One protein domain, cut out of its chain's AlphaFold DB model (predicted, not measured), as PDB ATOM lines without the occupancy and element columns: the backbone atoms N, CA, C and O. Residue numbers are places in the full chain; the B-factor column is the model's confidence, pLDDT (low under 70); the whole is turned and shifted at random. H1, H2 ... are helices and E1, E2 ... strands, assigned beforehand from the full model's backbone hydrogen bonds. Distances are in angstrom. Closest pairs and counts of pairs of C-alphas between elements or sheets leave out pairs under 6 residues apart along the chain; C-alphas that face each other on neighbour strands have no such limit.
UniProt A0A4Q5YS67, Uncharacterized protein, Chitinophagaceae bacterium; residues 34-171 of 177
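What this domain is: This is residues 34 to 171 of the 177 residues of an uncharacterized protein of Chitinophagaceae bacterium (UniProt A0A4Q5YS67). A helical body is built round H4, with a small three-strand sheet as a wall along one side and H4 and H6 over one of its faces. H2 crosses H4 on the side away from H5, and beyond H2 the helices H7 and H8 meet in a corner at one end of the long axis. The printed part has 138 residues, with named elements in the order H1 E1 H2 H3 H4 H5 E2 E3 H6 H7 H8, and is mostly helix. The mixed sheet runs E1 E2 E3. The whole is compact, with a radius of gyration of the C-alphas of 13.8 A and spans of 41 by 31 by 26 A.

Where its parts are: H1, residues 34 to 44, begins at C-alpha 34 (-1.884, 23.351, 0.769) and is 15.6 A long. E1 is residues 46 to 48, H2 residues 60 to 71, 16.4 A, and H3 residues 74 to 80. H4, residues 86 to 98, is 18.6 A long and begins at C-alpha 86 (-10.312, 14.063, 11.818). H5 is residues 104 to 111. E2, residues 117 to 122, and E3, residues 125 to 130, are each 15.4 A long. H6 is residues 131 to 141, 15.1 A, and H7 residues 144 to 156, 18.1 A. H8, residues 158 to 170, 17.7 A, ends at C-alpha 170 (5.987, 11.224, -3.739).

How they stand to each other: H4 is the hub, touching five helices. It forms helical hairpins with H3, closest C-alphas Leu 77 and Gly 92 at 4.7 A, and with H5, Leu 97 and Thr 104 at 6.7 A. H2 touches H4 at a steep tilt of 51 degrees, C-alphas Thr 69 and Gly 95 at 5.3 A. E1 and E2 are parallel, N 47 to O 119 at 2.9 A; E2 and E3 form an antiparallel hairpin, N 120 to O 127 at 2.8 A. E1, H2 H3 H4 H5 and E2 make a strand-helix-strand unit, two parallel neighbour strands with helices between. H4 and H6 lie on the same face, in two layers, helices on one face of a sheet, at heights of 11.5 A and 9.2 A. H2 only grazes the sheet with residues 60 to 65. H1 touches H2, C-alphas Leu 37 and Ser 64 at 5.9 A. H7 touches H2 about perpendicular, at 75 degrees, Ile 151 to Ala 66 at 5.8 A between C-alphas. H7 and H8 touch only at the corner. Every O i to N i+4 pair is within hydrogen-bond range in H1, H2, H3, H4, H5, H7 and H8; in H6, 4 of 7.

The domain as a whole: The C-alphas farthest apart, Ser 113 and Lys 159, are 41.4 A apart. The printed part has no cut. The link from E1 to H2, 11 residues, is long. Mean pLDDT of the printed part is 89.6; residues 51 to 57 and 171 are under 70.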
ATOM      1  N   LEU A  34      -0.996  23.576  -0.369       90.00
ATOM      2  CA  LEU A  34      -1.884  23.351   0.769       90.00
ATOM      3  C   LEU A  34      -2.877  22.228   0.495       90.00
ATOM      4  O   LEU A  34      -3.055  21.356   1.341       90.00
ATOM      5  N   GLN A  35      -3.486  22.206  -0.689       91.25
ATOM      6  CA  GLN A  35      -4.445  21.168  -1.038       91.25
ATOM      7  C   GLN A  35      -3.783  19.789  -1.110       91.25
ATOM      8  O   GLN A  35      -4.341  18.829  -0.587       91.25
ATOM      9  N   LYS A  36      -2.572  19.685  -1.672       89.62
ATOM     10  CA  LYS A  36      -1.802  18.429  -1.672       89.62
ATOM     11  C   LYS A  36      -1.490  17.950  -0.256       89.62
ATOM     12  O   LYS A  36      -1.688  16.777   0.041       89.62
ATOM     13  N   LEU A  37      -1.054  18.848   0.627       90.50
ATOM     14  CA  LEU A  37      -0.772  18.512   2.025       90.50
ATOM     15  C   LEU A  37      -2.041  18.069   2.764       90.50
ATOM     16  O   LEU A  37      -2.016  17.047   3.445       90.50
ATOM     17  N   LYS A  38      -3.166  18.772   2.574       91.94
ATOM     18  CA  LYS A  38      -4.475  18.358   3.106       91.94
ATOM     19  C   LYS A  38      -4.863  16.973   2.591       91.94
ATOM     20  O   LYS A  38      -5.298  16.151   3.384       91.94
ATOM     21  N   THR A  39      -4.675  16.677   1.305       91.12
ATOM     22  CA  THR A  39      -4.938  15.342   0.740       91.12
ATOM     23  C   THR A  39      -4.095  14.262   1.416       91.12
ATOM     24  O   THR A  39      -4.658  13.262   1.848       91.12
ATOM     25  N   VAL A  40      -2.789  14.488   1.603       88.75
ATOM     26  CA  VAL A  40      -1.914  13.543   2.323       88.75
ATOM     27  C   VAL A  40      -2.429  13.281   3.741       88.75
ATOM     28  O   VAL A  40      -2.469  12.133   4.173       88.75
ATOM     29  N   LEU A  41      -2.867  14.315   4.462       91.56
ATOM     30  CA  LEU A  41      -3.429  14.156   5.807       91.56
ATOM     31  C   LEU A  41      -4.781  13.418   5.792       91.56
ATOM     32  O   LEU A  41      -4.994  12.528   6.615       91.56
ATOM     33  N   ARG A  42      -5.668  13.728   4.835       93.38
ATOM     34  CA  ARG A  42      -6.992  13.094   4.680       93.38
ATOM     35  C   ARG A  42      -6.893  11.606   4.367       93.38
ATOM     36  O   ARG A  42      -7.567  10.810   5.008       93.38
ATOM     37  N   GLU A  43      -6.065  11.235   3.393       90.88
ATOM     38  CA  GLU A  43      -5.912   9.844   2.939       90.88
ATOM     39  C   GLU A  43      -5.360   8.928   4.027       90.88
ATOM     40  O   GLU A  43      -5.547   7.713   3.988       90.88
ATOM     41  N   ARG A  44      -4.627   9.504   4.976       86.56
ATOM     42  CA  ARG A  44      -3.919   8.750   6.005       86.56
ATOM     43  C   ARG A  44      -4.657   8.744   7.312       86.56
ATOM     44  O   ARG A  44      -4.592   7.738   8.004       86.56
ATOM     45  N   ASN A  45      -5.358   9.833   7.610       94.12
ATOM     46  CA  ASN A  45      -6.090  10.008   8.848       94.12
ATOM     47  C   ASN A  45      -5.226   9.672  10.077       94.12
ATOM     48  O   ASN A  45      -5.646   8.945  10.974       94.12
ATOM     49  N   VAL A  46      -3.989  10.177  10.062       92.69
ATOM     50  CA  VAL A  46      -2.996   9.988  11.118       92.69
ATOM     51  C   VAL A  46      -2.628  11.349  11.691       92.69
ATOM     52  O   VAL A  46      -2.296  12.264  10.934       92.69
ATOM     53  N   VAL A  47      -2.647  11.460  13.016       93.25
ATOM     54  CA  VAL A  47      -1.994  12.529  13.770       93.25
ATOM     55  C   VAL A  47      -0.754  11.953  14.441       93.25
ATOM     56  O   VAL A  47      -0.725  10.790  14.831       93.25
ATOM     57  N   SER A  48       0.307  12.742  14.528       90.88
ATOM     58  CA  SER A  48       1.560  12.251  15.078       90.88
ATOM     59  C   SER A  48       2.308  13.333  15.839       90.88
ATOM     60  O   SER A  48       2.412  14.455  15.332       90.88
ATOM     61  N   SER A  49       2.895  12.981  16.982       85.75
ATOM     62  CA  SER A  49       3.765  13.879  17.737       85.75
ATOM     63  C   SER A  49       5.093  14.129  16.999       85.75
ATOM     64  O   SER A  49       5.436  13.417  16.045       85.75
ATOM     65  N   PRO A  50       5.896  15.117  17.432       74.00
ATOM     66  CA  PRO A  50       7.312  15.146  17.085       74.00
ATOM     67  C   PRO A  50       7.996  13.833  17.522       74.00
ATOM     68  O   PRO A  50       7.586  13.239  18.520       74.00
ATOM     69  N   LEU A  51       9.056  13.411  16.818       68.81
ATOM     70  CA  LEU A  51       9.919  12.258  17.173       68.81
ATOM     71  C   LEU A  51       9.311  10.838  17.068       68.81
ATOM     72  O   LEU A  51       9.693   9.946  17.821       68.81
ATOM     73  N   VAL A  52       8.392  10.597  16.128       64.44
ATOM     74  CA  VAL A  52       7.711   9.285  15.946       64.44
ATOM     75  C   VAL A  52       8.143   8.499  14.700       64.44
ATOM     76  O   VAL A  52       7.442   7.612  14.222       64.44
ATOM     77  N   GLY A  53       9.290   8.848  14.122       55.22
ATOM     78  CA  GLY A  53       9.872   8.222  12.935       55.22
ATOM     79  C   GLY A  53      10.948   7.173  13.239       55.22
ATOM     80  O   GLY A  53      11.286   6.886  14.388       55.22
ATOM     81  N   TYR A  54      11.528   6.612  12.174       47.56
ATOM     82  CA  TYR A  54      12.651   5.674  12.267       47.56
ATOM     83  C   TYR A  54      13.831   6.341  12.996       47.56
ATOM     84  O   TYR A  54      14.255   7.430  12.610       47.56
ATOM     85  N   ALA A  55      14.330   5.709  14.063       59.38
ATOM     86  CA  ALA A  55      15.436   6.206  14.891       59.38
ATOM     87  C   ALA A  55      15.218   7.599  15.538       59.38
ATOM     88  O   ALA A  55      16.171   8.356  15.711       59.38
ATOM     89  N   GLY A  56      13.976   7.957  15.895       61.84
ATOM     90  CA  GLY A  56      13.673   9.238  16.555       61.84
ATOM     91  C   GLY A  56      13.571  10.432  15.598       61.84
ATOM     92  O   GLY A  56      13.487  11.577  16.038       61.84
ATOM     93  N   GLY A  57      13.554  10.181  14.284       69.75
ATOM     94  CA  GLY A  57      13.225  11.195  13.285       69.75
ATOM     95  C   GLY A  57      11.769  11.658  13.380       69.75
ATOM     96  O   GLY A  57      10.928  11.029  14.016       69.75
ATOM     97  N   ASN A  58      11.437  12.761  12.720       79.00
ATOM     98  CA  ASN A  58      10.048  13.191  12.586       79.00
ATOM     99  C   ASN A  58       9.312  12.330  11.549       79.00
ATOM    100  O   ASN A  58       9.896  11.896  10.555       79.00
ATOM    101  N   SER A  59       8.019  12.085  11.763       82.38
ATOM    102  CA  SER A  59       7.217  11.340  10.791       82.38
ATOM    103  C   SER A  59       6.880  12.204   9.563       82.38
ATOM    104  O   SER A  59       6.866  13.440   9.644       82.38
ATOM    105  N   PRO A  60       6.519  11.580   8.428       82.75
ATOM    106  CA  PRO A  60       5.937  12.299   7.298       82.75
ATOM    107  C   PRO A  60       4.704  13.134   7.691       82.75
ATOM    108  O   PRO A  60       4.545  14.246   7.204       82.75
ATOM    109  N   TYR A  61       3.867  12.650   8.613       85.62
ATOM    110  CA  TYR A  61       2.652  13.349   9.051       85.62
ATOM    111  C   TYR A  61       2.972  14.623   9.837       85.62
ATOM    112  O   TYR A  61       2.396  15.681   9.575       85.62
ATOM    113  N   TRP A  62       3.974  14.553  10.718       87.62
ATOM    114  CA  TRP A  62       4.500  15.720  11.417       87.62
ATOM    115  C   TRP A  62       5.064  16.757  10.442       87.62
ATOM    116  O   TRP A  62       4.777  17.949  10.551       87.62
ATOM    117  N   HIS A  63       5.823  16.317   9.435       87.38
ATOM    118  CA  HIS A  63       6.329  17.219   8.404       87.38
ATOM    119  C   HIS A  63       5.206  17.838   7.565       87.38
ATOM    120  O   HIS A  63       5.253  19.040   7.304       87.38
ATOM    121  N   SER A  64       4.180  17.070   7.184       86.12
ATOM    122  CA  SER A  64       2.996  17.598   6.498       86.12
ATOM    123  C   SER A  64       2.329  18.709   7.304       86.12
ATOM    124  O   SER A  64       2.017  19.758   6.744       86.12
ATOM    125  N   PHE A  65       2.181  18.519   8.615       88.81
ATOM    126  CA  PHE A  65       1.684  19.546   9.526       88.81
ATOM    127  C   PHE A  65       2.582  20.788   9.586       88.81
ATOM    128  O   PHE A  65       2.075  21.907   9.489       88.81
ATOM    129  N   ALA A  66       3.900  20.622   9.712       90.19
ATOM    130  CA  ALA A  66       4.828  21.749   9.787       90.19
ATOM    131  C   ALA A  66       4.787  22.601   8.504       90.19
ATOM    132  O   ALA A  66       4.697  23.827   8.570       90.19
ATOM    133  N   PHE A  67       4.767  21.957   7.330       89.44
ATOM    134  CA  PHE A  67       4.578  22.641   6.047       89.44
ATOM    135  C   PHE A  67       3.234  23.352   5.960       89.44
ATOM    136  O   PHE A  67       3.162  24.483   5.484       89.44
ATOM    137  N   LEU A  68       2.170  22.694   6.409       91.44
ATOM    138  CA  LEU A  68       0.842  23.272   6.383       91.44
ATOM    139  C   LEU A  68       0.789  24.528   7.261       91.44
ATOM    140  O   LEU A  68       0.370  25.581   6.796       91.44
ATOM    141  N   THR A  69       1.281  24.448   8.495       91.56
ATOM    142  CA  THR A  69       1.305  25.573   9.446       91.56
ATOM    143  C   THR A  69       2.162  26.733   8.943       91.56
ATOM    144  O   THR A  69       1.845  27.903   9.178       91.56
ATOM    145  N   LEU A  70       3.240  26.431   8.217       91.06
ATOM    146  CA  LEU A  70       4.051  27.436   7.541       91.06
ATOM    147  C   LEU A  70       3.266  28.159   6.432       91.06
ATOM    148  O   LEU A  70       3.321  29.386   6.353       91.06
ATOM    149  N   LEU A  71       2.553  27.416   5.582       90.62
ATOM    150  CA  LEU A  71       1.893  27.940   4.378       90.62
ATOM    151  C   LEU A  71       0.507  28.553   4.631       90.62
ATOM    152  O   LEU A  71       0.036  29.344   3.805       90.62
ATOM    153  N   SER A  72      -0.153  28.167   5.722       94.31
ATOM    154  CA  SER A  72      -1.500  28.616   6.061       94.31
ATOM    155  C   SER A  72      -1.512  29.883   6.914       94.31
ATOM    156  O   SER A  72      -0.708  30.065   7.835       94.31
ATOM    157  N   ASN A  73      -2.486  30.748   6.640       95.06
ATOM    158  CA  ASN A  73      -2.879  31.819   7.554       95.06
ATOM    159  C   ASN A  73      -3.889  31.310   8.608       95.06
ATOM    160  O   ASN A  73      -4.378  30.184   8.531       95.06
ATOM    161  N   GLN A  74      -4.206  32.135   9.611       96.75
ATOM    162  CA  GLN A  74      -5.130  31.750  10.688       96.75
ATOM    163  C   GLN A  74      -6.548  31.426  10.186       96.75
ATOM    164  O   GLN A  74      -7.167  30.510  10.718       96.75
ATOM    165  N   ALA A  75      -7.055  32.118   9.161       96.88
ATOM    166  CA  ALA A  75      -8.386  31.847   8.611       96.88
ATOM    167  C   ALA A  75      -8.447  30.476   7.916       96.88
ATOM    168  O   ALA A  75      -9.394  29.722   8.115       96.88
ATOM    169  N   GLU A  76      -7.405  30.111   7.168       96.75
ATOM    170  CA  GLU A  76      -7.288  28.796   6.525       96.75
ATOM    171  C   GLU A  76      -7.135  27.666   7.553       96.75
ATOM    172  O   GLU A  76      -7.691  26.582   7.376       96.75
ATOM    173  N   LEU A  77      -6.398  27.912   8.641       97.50
ATOM    174  CA  LEU A  77      -6.280  26.971   9.759       97.50
ATOM    175  C   LEU A  77      -7.608  26.815  10.506       97.50
ATOM    176  O   LEU A  77      -7.964  25.704  10.890       97.50
ATOM    177  N   LEU A  78      -8.365  27.903  10.666       98.12
ATOM    178  CA  LEU A  78      -9.704  27.863  11.239       98.12
ATOM    179  C   LEU A  78     -10.645  27.042  10.357       98.12
ATOM    180  O   LEU A  78     -11.288  26.127  10.864       98.12
ATOM    181  N   GLU A  79     -10.666  27.284   9.046       97.62
ATOM    182  CA  GLU A  79     -11.451  26.497   8.087       97.62
ATOM    183  C   GLU A  79     -11.114  25.001   8.177       97.62
ATOM    184  O   GLU A  79     -12.000  24.149   8.198       97.62
ATOM    185  N   MET A  80      -9.832  24.663   8.323       97.56
ATOM    186  CA  MET A  80      -9.396  23.277   8.494       97.56
ATOM    187  C   MET A  80      -9.966  22.589   9.728       97.56
ATOM    188  O   MET A  80     -10.185  21.380   9.697       97.56
ATOM    189  N   THR A  81     -10.263  23.327  10.796       98.06
ATOM    190  CA  THR A  81     -10.914  22.748  11.978       98.06
ATOM    191  C   THR A  81     -12.356  22.286  11.708       98.06
ATOM    192  O   THR A  81     -12.970  21.657  12.573       98.06
ATOM    193  N   HIS A  82     -12.892  22.564  10.516       98.00
ATOM    194  CA  HIS A  82     -14.179  22.091  10.006       98.00
ATOM    195  C   HIS A  82     -14.040  21.051   8.877       98.00
ATOM    196  O   HIS A  82     -15.043  20.657   8.283       98.00
ATOM    197  N   ASP A  83     -12.823  20.591   8.564       97.81
ATOM    198  CA  ASP A  83     -12.599  19.586   7.520       97.81
ATOM    199  C   ASP A  83     -13.303  18.260   7.849       97.81
ATOM    200  O   ASP A  83     -13.521  17.917   9.011       97.81
ATOM    201  N   LYS A  84     -13.641  17.472   6.823       96.81
ATOM    202  CA  LYS A  84     -14.237  16.142   7.010       96.81
ATOM    203  C   LYS A  84     -13.264  15.156   7.657       96.81
ATOM    204  O   LYS A  84     -13.723  14.263   8.364       96.81
ATOM    205  N   SER A  85     -11.957  15.309   7.435       97.50
ATOM    206  CA  SER A  85     -10.930  14.446   8.024       97.50
ATOM    207  C   SER A  85     -10.610  14.838   9.473       97.50
ATOM    208  O   SER A  85     -10.166  15.965   9.708       97.50
ATOM    209  N   PRO A  86     -10.735  13.896  10.424       97.75
ATOM    210  CA  PRO A  86     -10.312  14.063  11.818       97.75
ATOM    211  C   PRO A  86      -8.871  14.567  11.973       97.75
ATOM    212  O   PRO A  86      -8.627  15.537  12.693       97.75
ATOM    213  N   ALA A  87      -7.923  13.986  11.230       96.69
ATOM    214  CA  ALA A  87      -6.523  14.415  11.255       96.69
ATOM    215  C   ALA A  87      -6.342  15.878  10.817       96.69
ATOM    216  O   ALA A  87      -5.596  16.630  11.446       96.69
ATOM    217  N   VAL A  88      -7.042  16.313   9.762       97.00
ATOM    218  CA  VAL A  88      -6.976  17.709   9.296       97.00
ATOM    219  C   VAL A  88      -7.555  18.664  10.340       97.00
ATOM    220  O   VAL A  88      -6.979  19.732  10.551       97.00
ATOM    221  N   ARG A  89      -8.635  18.277  11.035       98.12
ATOM    222  CA  ARG A  89      -9.219  19.090  12.112       98.12
ATOM    223  C   ARG A  89      -8.241  19.296  13.267       98.12
ATOM    224  O   ARG A  89      -8.032  20.438  13.680       98.12
ATOM    225  N   LEU A  90      -7.602  18.220  13.732       97.31
ATOM    226  CA  LEU A  90      -6.596  18.275  14.798       97.31
ATOM    227  C   LEU A  90      -5.376  19.105  14.386       97.31
ATOM    228  O   LEU A  90      -4.974  20.005  15.118       97.31
ATOM    229  N   TYR A  91      -4.824  18.888  13.192       96.25
ATOM    230  CA  TYR A  91      -3.691  19.686  12.719       96.25
ATOM    231  C   TYR A  91      -4.044  21.158  12.473       96.25
ATOM    232  O   TYR A  91      -3.207  22.027  12.718       96.25
ATOM    233  N   GLY A  92      -5.277  21.458  12.053       96.75
ATOM    234  CA  GLY A  92      -5.792  22.827  12.007       96.75
ATOM    235  C   GLY A  92      -5.780  23.476  13.390       96.75
ATOM    236  O   GLY A  92      -5.265  24.581  13.542       96.75
ATOM    237  N   TYR A  93      -6.250  22.756  14.411       97.31
ATOM    238  CA  TYR A  93      -6.235  23.229  15.795       97.31
ATOM    239  C   TYR A  93      -4.812  23.479  16.322       97.31
ATOM    240  O   TYR A  93      -4.543  24.555  16.855       97.31
ATOM    241  N   ILE A  94      -3.871  22.554  16.103       95.31
ATOM    242  CA  ILE A  94      -2.461  22.743  16.496       95.31
ATOM    243  C   ILE A  94      -1.856  23.959  15.779       95.31
ATOM    244  O   ILE A  94      -1.141  24.756  16.386       95.31
ATOM    245  N   GLY A  95      -2.164  24.142  14.493       95.62
ATOM    246  CA  GLY A  95      -1.722  25.314  13.743       95.62
ATOM    247  C   GLY A  95      -2.255  26.620  14.339       95.62
ATOM    248  O   GLY A  95      -1.509  27.595  14.434       95.62
ATOM    249  N   LEU A  96      -3.517  26.649  14.786       96.81
ATOM    250  CA  LEU A  96      -4.102  27.805  15.474       96.81
ATOM    251  C   LEU A  96      -3.404  28.101  16.808       96.81
ATOM    252  O   LEU A  96      -3.130  29.272  17.079       96.81
ATOM    253  N   LEU A  97      -3.080  27.072  17.601       94.75
ATOM    254  CA  LEU A  97      -2.279  27.223  18.824       94.75
ATOM    255  C   LEU A  97      -0.924  27.862  18.502       94.75
ATOM    256  O   LEU A  97      -0.566  28.887  19.079       94.75
ATOM    257  N   HIS A  98      -0.216  27.322  17.508       94.50
ATOM    258  CA  HIS A  98       1.098  27.818  17.103       94.50
ATOM    259  C   HIS A  98       1.064  29.266  16.596       94.50
ATOM    260  O   HIS A  98       1.954  30.062  16.882       94.50
ATOM    261  N   LYS A  99       0.018  29.631  15.848       94.44
ATOM    262  CA  LYS A  99      -0.191  30.997  15.348       94.44
ATOM    263  C   LYS A  99      -0.804  31.928  16.397       94.44
ATOM    264  O   LYS A  99      -1.120  33.061  16.039       94.44
ATOM    265  N   LYS A 100      -0.996  31.476  17.643       94.94
ATOM    266  CA  LYS A 100      -1.576  32.253  18.751       94.94
ATOM    267  C   LYS A 100      -2.933  32.861  18.386       94.94
ATOM    268  O   LYS A 100      -3.193  34.034  18.636       94.94
ATOM    269  N   TYR A 101      -3.785  32.071  17.731       97.12
ATOM    270  CA  TYR A 101      -5.140  32.502  17.396       97.12
ATOM    271  C   TYR A 101      -5.937  32.791  18.677       97.12
ATOM    272  O   TYR A 101      -5.932  31.994  19.616       97.12
ATOM    273  N   VAL A 102      -6.614  33.941  18.705       96.69
ATOM    274  CA  VAL A 102      -7.221  34.493  19.929       96.69
ATOM    275  C   VAL A 102      -8.324  33.589  20.484       96.69
ATOM    276  O   VAL A 102      -8.408  33.404  21.692       96.69
ATOM    277  N   ASP A 103      -9.133  32.979  19.616       96.75
ATOM    278  CA  ASP A 103     -10.318  32.212  20.021       96.75
ATOM    279  C   ASP A 103     -10.117  30.685  19.923       96.75
ATOM    280  O   ASP A 103     -10.978  29.918  19.490       96.75
ATOM    281  N   THR A 104      -8.936  30.205  20.315       96.44
ATOM    282  CA  THR A 104      -8.645  28.757  20.355       96.44
ATOM    283  C   THR A 104      -9.520  28.005  21.361       96.44
ATOM    284  O   THR A 104      -9.792  26.820  21.162       96.44
ATOM    285  N   ALA A 105     -10.013  28.676  22.406       96.75
ATOM    286  CA  ALA A 105     -10.905  28.084  23.403       96.75
ATOM    287  C   ALA A 105     -12.254  27.652  22.801       96.75
ATOM    288  O   ALA A 105     -12.700  26.529  23.051       96.75
ATOM    289  N   SER A 106     -12.877  28.484  21.957       97.75
ATOM    290  CA  SER A 106     -14.140  28.128  21.294       97.75
ATOM    291  C   SER A 106     -13.960  26.983  20.303       97.75
ATOM    292  O   SER A 106     -14.787  26.069  20.246       97.75
ATOM    293  N   VAL A 107     -12.839  26.971  19.573       98.12
ATOM    294  CA  VAL A 107     -12.488  25.864  18.671       98.12
ATOM    295  C   VAL A 107     -12.308  24.561  19.455       98.12
ATOM    296  O   VAL A 107     -12.895  23.547  19.076       98.12
ATOM    297  N   ARG A 108     -11.573  24.586  20.578       97.44
ATOM    298  CA  ARG A 108     -11.400  23.417  21.459       97.44
ATOM    299  C   ARG A 108     -12.742  22.913  21.975       97.44
ATOM    300  O   ARG A 108     -13.020  21.725  21.869       97.44
ATOM    301  N   LYS A 109     -13.595  23.808  22.481       97.88
ATOM    302  CA  LYS A 109     -14.929  23.455  22.981       97.88
ATOM    303  C   LYS A 109     -15.756  22.740  21.912       97.88
ATOM    304  O   LYS A 109     -16.356  21.713  22.203       97.88
ATOM    305  N   ARG A 110     -15.749  23.230  20.670       97.69
ATOM    306  CA  ARG A 110     -16.449  22.573  19.556       97.69
ATOM    307  C   ARG A 110     -15.866  21.197  19.225       97.69
ATOM    308  O   ARG A 110     -16.628  20.272  18.987       97.69
ATOM    309  N   LEU A 111     -14.542  21.067  19.175       97.94
ATOM    310  CA  LEU A 111     -13.889  19.797  18.850       97.94
ATOM    311  C   LEU A 111     -13.963  18.778  20.006       97.94
ATOM    312  O   LEU A 111     -13.830  17.586  19.766       97.94
ATOM    313  N   SER A 112     -14.214  19.211  21.245       97.62
ATOM    314  CA  SER A 112     -14.307  18.316  22.411       97.62
ATOM    315  C   SER A 112     -15.500  17.352  22.384       97.62
ATOM    316  O   SER A 112     -15.502  16.364  23.111       97.62
ATOM    317  N   SER A 113     -16.501  17.607  21.536       97.19
ATOM    318  CA  SER A 113     -17.628  16.697  21.295       97.19
ATOM    319  C   SER A 113     -17.486  15.882  20.004       97.19
ATOM    320  O   SER A 113     -18.414  15.167  19.624       97.19
ATOM    321  N   ASP A 114     -16.354  15.988  19.306       98.06
ATOM    322  CA  ASP A 114     -16.099  15.287  18.050       98.06
ATOM    323  C   ASP A 114     -15.608  13.855  18.307       98.06
ATOM    324  O   ASP A 114     -14.503  13.623  18.803       98.06
ATOM    325  N   THR A 115     -16.454  12.884  17.961       98.12
ATOM    326  CA  THR A 115     -16.233  11.450  18.190       98.12
ATOM    327  C   THR A 115     -15.609  10.727  16.999       98.12
ATOM    328  O   THR A 115     -15.468   9.504  17.025       98.12
ATOM    329  N   ALA A 116     -15.241  11.441  15.933       98.44
ATOM    330  CA  ALA A 116     -14.633  10.810  14.773       98.44
ATOM    331  C   ALA A 116     -13.237  10.259  15.108       98.44
ATOM    332  O   ALA A 116     -12.462  10.900  15.816       98.44
ATOM    333  N   GLN A 117     -12.928   9.080  14.567       98.06
ATOM    334  CA  GLN A 117     -11.700   8.342  14.859       98.06
ATOM    335  C   GLN A 117     -10.516   8.821  14.006       98.06
ATOM    336  O   GLN A 117     -10.663   9.159  12.825       98.06
ATOM    337  N   VAL A 118      -9.326   8.817  14.592       97.00
ATOM    338  CA  VAL A 118      -8.040   9.131  13.969       97.00
ATOM    339  C   VAL A 118      -6.978   8.201  14.543       97.00
ATOM    340  O   VAL A 118      -7.009   7.859  15.722       97.00
ATOM    341  N   VAL A 119      -6.009   7.802  13.724       95.25
ATOM    342  CA  VAL A 119      -4.864   7.048  14.238       95.25
ATOM    343  C   VAL A 119      -3.873   8.032  14.857       95.25
ATOM    344  O   VAL A 119      -3.410   8.949  14.175       95.25
ATOM    345  N   SER A 120      -3.535   7.846  16.126       93.12
ATOM    346  CA  SER A 120      -2.518   8.622  16.832       93.12
ATOM    347  C   SER A 120      -1.195   7.870  16.860       93.12
ATOM    348  O   SER A 120      -1.147   6.672  17.129       93.12
ATOM    349  N   PHE A 121      -0.114   8.582  16.557       90.56
ATOM    350  CA  PHE A 121       1.262   8.122  16.714       90.56
ATOM    351  C   PHE A 121       1.977   9.063  17.680       90.56
ATOM    352  O   PHE A 121       2.416  10.146  17.281       90.56
ATOM    353  N   VAL A 122       2.120   8.657  18.939       86.69
ATOM    354  CA  VAL A 122       2.826   9.434  19.968       86.69
ATOM    355  C   VAL A 122       4.013   8.622  20.462       86.69
ATOM    356  O   VAL A 122       3.870   7.514  20.974       86.69
ATOM    357  N   SER A 123       5.216   9.164  20.279       81.69
ATOM    358  CA  SER A 123       6.470   8.421  20.470       81.69
ATOM    359  C   SER A 123       6.473   7.082  19.700       81.69
ATOM    360  O   SER A 123       6.478   7.080  18.471       81.69
ATOM    361  N   CYS A 124       6.483   5.947  20.402       81.38
ATOM    362  CA  CYS A 124       6.423   4.601  19.826       81.38
ATOM    363  C   CYS A 124       5.039   3.943  19.953       81.38
ATOM    364  O   CYS A 124       4.883   2.780  19.581       81.38
ATOM    365  N   VAL A 125       4.053   4.663  20.486       84.75
ATOM    366  CA  VAL A 125       2.699   4.163  20.720       84.75
ATOM    367  C   VAL A 125       1.820   4.528  19.532       84.75
ATOM    368  O   VAL A 125       1.824   5.669  19.066       84.75
ATOM    369  N   VAL A 126       1.084   3.532  19.044       90.56
ATOM    370  CA  VAL A 126       0.094   3.676  17.979       90.56
ATOM    371  C   VAL A 126      -1.254   3.291  18.550       90.56
ATOM    372  O   VAL A 126      -1.392   2.175  19.047       90.56
ATOM    373  N   ASP A 127      -2.225   4.190  18.455       93.31
ATOM    374  CA  ASP A 127      -3.578   3.958  18.960       93.31
ATOM    375  C   ASP A 127      -4.633   4.548  18.014       93.31
ATOM    376  O   ASP A 127      -4.325   5.388  17.165       93.31
ATOM    377  N   GLU A 128      -5.877   4.096  18.133       96.94
ATOM    378  CA  GLU A 128      -7.031   4.702  17.473       96.94
ATOM    379  C   GLU A 128      -7.821   5.509  18.506       96.94
ATOM    380  O   GLU A 128      -8.343   4.969  19.479       96.94
ATOM    381  N   ILE A 129      -7.875   6.822  18.302       96.62
ATOM    382  CA  ILE A 129      -8.465   7.764  19.250       96.62
ATOM    383  C   ILE A 129      -9.525   8.622  18.570       96.62
ATOM    384  O   ILE A 129      -9.502   8.855  17.363       96.62
ATOM    385  N   THR A 130     -10.429   9.183  19.359       98.25
ATOM    386  CA  THR A 130     -11.348  10.223  18.888       98.25
ATOM    387  C   THR A 130     -10.644  11.574  18.748       98.25
ATOM    388  O   THR A 130      -9.628  11.832  19.397       98.25
ATOM    389  N   VAL A 131     -11.211  12.495  17.962       97.94
ATOM    390  CA  VAL A 131     -10.749  13.897  17.924       97.94
ATOM    391  C   VAL A 131     -10.738  14.512  19.324       97.94
ATOM    392  O   VAL A 131      -9.761  15.164  19.683       97.94
ATOM    393  N   ALA A 132     -11.772  14.269  20.134       97.38
ATOM    394  CA  ALA A 132     -11.830  14.747  21.513       97.38
ATOM    395  C   ALA A 132     -10.635  14.267  22.362       97.38
ATOM    396  O   ALA A 132      -9.988  15.083  23.013       97.38
ATOM    397  N   GLN A 133     -10.290  12.975  22.308       96.44
ATOM    398  CA  GLN A 133      -9.094  12.437  22.978       96.44
ATOM    399  C   GLN A 133      -7.802  13.030  22.400       96.44
ATOM    400  O   GLN A 133      -6.900  13.395  23.151       96.44
ATOM    401  N   GLY A 134      -7.735  13.206  21.077       95.88
ATOM    402  CA  GLY A 134      -6.592  13.815  20.401       95.88
ATOM    403  C   GLY A 134      -6.308  15.244  20.858       95.88
ATOM    404  O   GLY A 134      -5.145  15.628  20.942       95.88
ATOM    405  N   LEU A 135      -7.336  16.028  21.208       95.69
ATOM    406  CA  LEU A 135      -7.139  17.353  21.807       95.69
ATOM    407  C   LEU A 135      -6.386  17.268  23.132       95.69
ATOM    408  O   LEU A 135      -5.486  18.071  23.352       95.69
ATOM    409  N   GLU A 136      -6.738  16.315  23.994       92.62
ATOM    410  CA  GLU A 136      -6.067  16.128  25.283       92.62
ATOM    411  C   GLU A 136      -4.632  15.626  25.095       92.62
ATOM    412  O   GLU A 136      -3.714  16.119  25.749       92.62
ATOM    413  N   GLU A 137      -4.401  14.722  24.139       90.44
ATOM    414  CA  GLU A 137      -3.048  14.274  23.798       90.44
ATOM    415  C   GLU A 137      -2.169  15.410  23.283       90.44
ATOM    416  O   GLU A 137      -1.018  15.519  23.702       90.44
ATOM    417  N   ILE A 138      -2.701  16.275  22.411       90.44
ATOM    418  CA  ILE A 138      -1.967  17.418  21.853       90.44
ATOM    419  C   ILE A 138      -1.345  18.257  22.965       90.44
ATOM    420  O   ILE A 138      -0.189  18.635  22.839       90.44
ATOM    421  N   TYR A 139      -2.047  18.511  24.070       83.69
ATOM    422  CA  TYR A 139      -1.480  19.277  25.185       83.69
ATOM    423  C   TYR A 139      -0.282  18.599  25.857       83.69
ATOM    424  O   TYR A 139       0.566  19.293  26.414       83.69
ATOM    425  N   ASN A 140      -0.190  17.272  25.789       85.00
ATOM    426  CA  ASN A 140       0.893  16.516  26.410       85.00
ATOM    427  C   ASN A 140       2.160  16.480  25.551       85.00
ATOM    428  O   ASN A 140       3.258  16.382  26.095       85.00
ATOM    429  N   TRP A 141       2.032  16.531  24.222       84.19
ATOM    430  CA  TRP A 141       3.182  16.380  23.320       84.19
ATOM    431  C   TRP A 141       3.474  17.598  22.442       84.19
ATOM    432  O   TRP A 141       4.559  17.674  21.855       84.19
ATOM    433  N   TYR A 142       2.544  18.545  22.308       87.69
ATOM    434  CA  TYR A 142       2.772  19.761  21.538       87.69
ATOM    435  C   TYR A 142       3.791  20.653  22.240       87.69
ATOM    436  O   TYR A 142       3.568  21.164  23.334       87.69
ATOM    437  N   ASP A 143       4.901  20.877  21.551       86.88
ATOM    438  CA  ASP A 143       5.986  21.742  21.988       86.88
ATOM    439  C   ASP A 143       6.111  22.901  20.987       86.88
ATOM    440  O   ASP A 143       6.498  22.708  19.824       86.88
ATOM    441  N   GLU A 144       5.750  24.113  21.427       87.12
ATOM    442  CA  GLU A 144       5.806  25.331  20.606       87.12
ATOM    443  C   GLU A 144       7.228  25.583  20.088       87.12
ATOM    444  O   GLU A 144       7.401  25.893  18.905       87.12
ATOM    445  N   LYS A 145       8.246  25.388  20.937       88.25
ATOM    446  CA  LYS A 145       9.650  25.634  20.597       88.25
ATOM    447  C   LYS A 145      10.116  24.660  19.522       88.25
ATOM    448  O   LYS A 145      10.618  25.088  18.483       88.25
ATOM    449  N   ARG A 146       9.886  23.362  19.713       85.94
ATOM    450  CA  ARG A 146      10.272  22.330  18.734       85.94
ATOM    451  C   ARG A 146       9.539  22.489  17.401       85.94
ATOM    452  O   ARG A 146      10.108  22.252  16.329       85.94
ATOM    453  N   THR A 147       8.273  22.900  17.454       87.81
ATOM    454  CA  THR A 147       7.487  23.212  16.255       87.81
ATOM    455  C   THR A 147       8.090  24.402  15.510       87.81
ATOM    456  O   THR A 147       8.314  24.309  14.302       87.81
ATOM    457  N   ALA A 148       8.425  25.480  16.225       88.44
ATOM    458  CA  ALA A 148       9.067  26.661  15.655       88.44
ATOM    459  C   ALA A 148      10.427  26.327  15.021       88.44
ATOM    460  O   ALA A 148      10.688  26.747  13.898       88.44
ATOM    461  N   GLU A 149      11.260  25.521  15.683       89.81
ATOM    462  CA  GLU A 149      12.555  25.063  15.157       89.81
ATOM    463  C   GLU A 149      12.396  24.261  13.858       89.81
ATOM    464  O   GLU A 149      13.105  24.500  12.878       89.81
ATOM    465  N   THR A 150      11.421  23.346  13.810       88.19
ATOM    466  CA  THR A 150      11.134  22.554  12.602       88.19
ATOM    467  C   THR A 150      10.677  23.447  11.449       88.19
ATOM    468  O   THR A 150      11.132  23.281  10.316       88.19
ATOM    469  N   ILE A 151       9.786  24.406  11.721       89.75
ATOM    470  CA  ILE A 151       9.300  25.359  10.718       89.75
ATOM    471  C   ILE A 151      10.439  26.258  10.230       89.75
ATOM    472  O   ILE A 151      10.584  26.436   9.021       89.75
ATOM    473  N   ALA A 152      11.275  26.764  11.138       89.75
ATOM    474  CA  ALA A 152      12.429  27.584  10.797       89.75
ATOM    475  C   ALA A 152      13.388  26.829   9.870       89.75
ATOM    476  O   ALA A 152      13.782  27.369   8.840       89.75
ATOM    477  N   LEU A 153      13.681  25.557  10.162       88.19
ATOM    478  CA  LEU A 153      14.522  24.715   9.308       88.19
ATOM    479  C   LEU A 153      13.926  24.537   7.899       88.19
ATOM    480  O   LEU A 153      14.643  24.616   6.905       88.19
ATOM    481  N   ILE A 154      12.606  24.346   7.789       88.06
ATOM    482  CA  ILE A 154      11.908  24.283   6.491       88.06
ATOM    483  C   ILE A 154      11.994  25.627   5.743       88.06
ATOM    484  O   ILE A 154      12.073  25.655   4.511       88.06
ATOM    485  N   GLN A 155      11.954  26.755   6.451       87.31
ATOM    486  CA  GLN A 155      12.031  28.080   5.837       87.31
ATOM    487  C   GLN A 155      13.436  28.403   5.321       87.31
ATOM    488  O   GLN A 155      13.561  28.895   4.196       87.31
ATOM    489  N   THR A 156      14.464  28.132   6.126       90.12
ATOM    490  CA  THR A 156      15.837  28.599   5.889       90.12
ATOM    491  C   THR A 156      16.665  27.650   5.030       90.12
ATOM    492  O   THR A 156      17.511  28.118   4.272       90.12
ATOM    493  N   ASP A 157      16.403  26.340   5.064       89.00
ATOM    494  CA  ASP A 157      17.133  25.358   4.262       89.00
ATOM    495  C   ASP A 157      16.307  24.911   3.043       89.00
ATOM    496  O   ASP A 157      15.429  24.044   3.105       89.00
ATOM    497  N   GLN A 158      16.618  25.490   1.878       84.88
ATOM    498  CA  GLN A 158      15.954  25.154   0.615       84.88
ATOM    499  C   GLN A 158      16.147  23.686   0.206       84.88
ATOM    500  O   GLN A 158      15.234  23.094  -0.388       84.88
ATOM    501  N   LYS A 159      17.311  23.088   0.488       82.62
ATOM    502  CA  LYS A 159      17.607  21.696   0.129       82.62
ATOM    503  C   LYS A 159      16.766  20.758   0.986       82.62
ATOM    504  O   LYS A 159      16.102  19.877   0.436       82.62
ATOM    505  N   TYR A 160      16.723  21.003   2.291       81.50
ATOM    506  CA  TYR A 160      15.882  20.279   3.238       81.50
ATOM    507  C   TYR A 160      14.396  20.410   2.890       81.50
ATOM    508  O   TYR A 160      13.707  19.400   2.732       81.50
ATOM    509  N   ARG A 161      13.916  21.637   2.640       85.25
ATOM    510  CA  ARG A 161      12.541  21.907   2.197       85.25
ATOM    511  C   ARG A 161      12.169  21.106   0.952       85.25
ATOM    512  O   ARG A 161      11.123  20.463   0.914       85.25
ATOM    513  N   THR A 162      13.024  21.142  -0.068       80.88
ATOM    514  CA  THR A 162      12.774  20.456  -1.345       80.88
ATOM    515  C   THR A 162      12.760  18.943  -1.165       80.88
ATOM    516  O   THR A 162      11.891  18.269  -1.722       80.88
ATOM    517  N   HIS A 163      13.701  18.407  -0.385       81.56
ATOM    518  CA  HIS A 163      13.773  16.983  -0.084       81.56
ATOM    519  C   HIS A 163      12.512  16.501   0.637       81.56
ATOM    520  O   HIS A 163      11.857  15.576   0.155       81.56
ATOM    521  N   LEU A 164      12.120  17.172   1.724       82.00
ATOM    522  CA  LEU A 164      10.925  16.813   2.481       82.00
ATOM    523  C   LEU A 164       9.657  16.921   1.639       82.00
ATOM    524  O   LEU A 164       8.870  15.985   1.602       82.00
ATOM    525  N   TYR A 165       9.454  18.029   0.925       82.12
ATOM    526  CA  TYR A 165       8.238  18.223   0.133       82.12
ATOM    527  C   TYR A 165       8.094  17.159  -0.968       82.12
ATOM    528  O   TYR A 165       7.005  16.622  -1.178       82.12
ATOM    529  N   ARG A 166       9.202  16.783  -1.626       81.31
ATOM    530  CA  ARG A 166       9.222  15.661  -2.580       81.31
ATOM    531  C   ARG A 166       8.929  14.329  -1.904       81.31
ATOM    532  O   ARG A 166       8.169  13.547  -2.466       81.31
ATOM    533  N   ALA A 167       9.502  14.082  -0.728       81.19
ATOM    534  CA  ALA A 167       9.228  12.873   0.035       81.19
ATOM    535  C   ALA A 167       7.738  12.780   0.389       81.19
ATOM    536  O   ALA A 167       7.144  11.742   0.148       81.19
ATOM    537  N   LEU A 168       7.113  13.868   0.851       83.56
ATOM    538  CA  LEU A 168       5.698  13.903   1.234       83.56
ATOM    539  C   LEU A 168       4.747  13.663   0.058       83.56
ATOM    540  O   LEU A 168       3.814  12.875   0.177       83.56
ATOM    541  N   ILE A 169       4.975  14.321  -1.081       77.06
ATOM    542  CA  ILE A 169       4.089  14.204  -2.254       77.06
ATOM    543  C   ILE A 169       4.352  12.922  -3.039       77.06
ATOM    544  O   ILE A 169       3.433  12.345  -3.613       77.06
ATOM    545  N   GLY A 170       5.606  12.473  -3.086       73.94
ATOM    546  CA  GLY A 170       5.987  11.224  -3.739       73.94
ATOM    547  C   GLY A 170       5.653   9.975  -2.920       73.94
ATOM    548  O   GLY A 170       5.793   8.864  -3.433       73.94
ATOM    549  N   TRP A 171       5.230  10.125  -1.661       65.62
ATOM    550  CA  TRP A 171       4.991   9.000  -0.767       65.62
ATOM    551  C   TRP A 171       3.730   8.222  -1.152       65.62
ATOM    552  O   TRP A 171       2.599   8.671  -0.962       65.62
TER     553      TRP A 171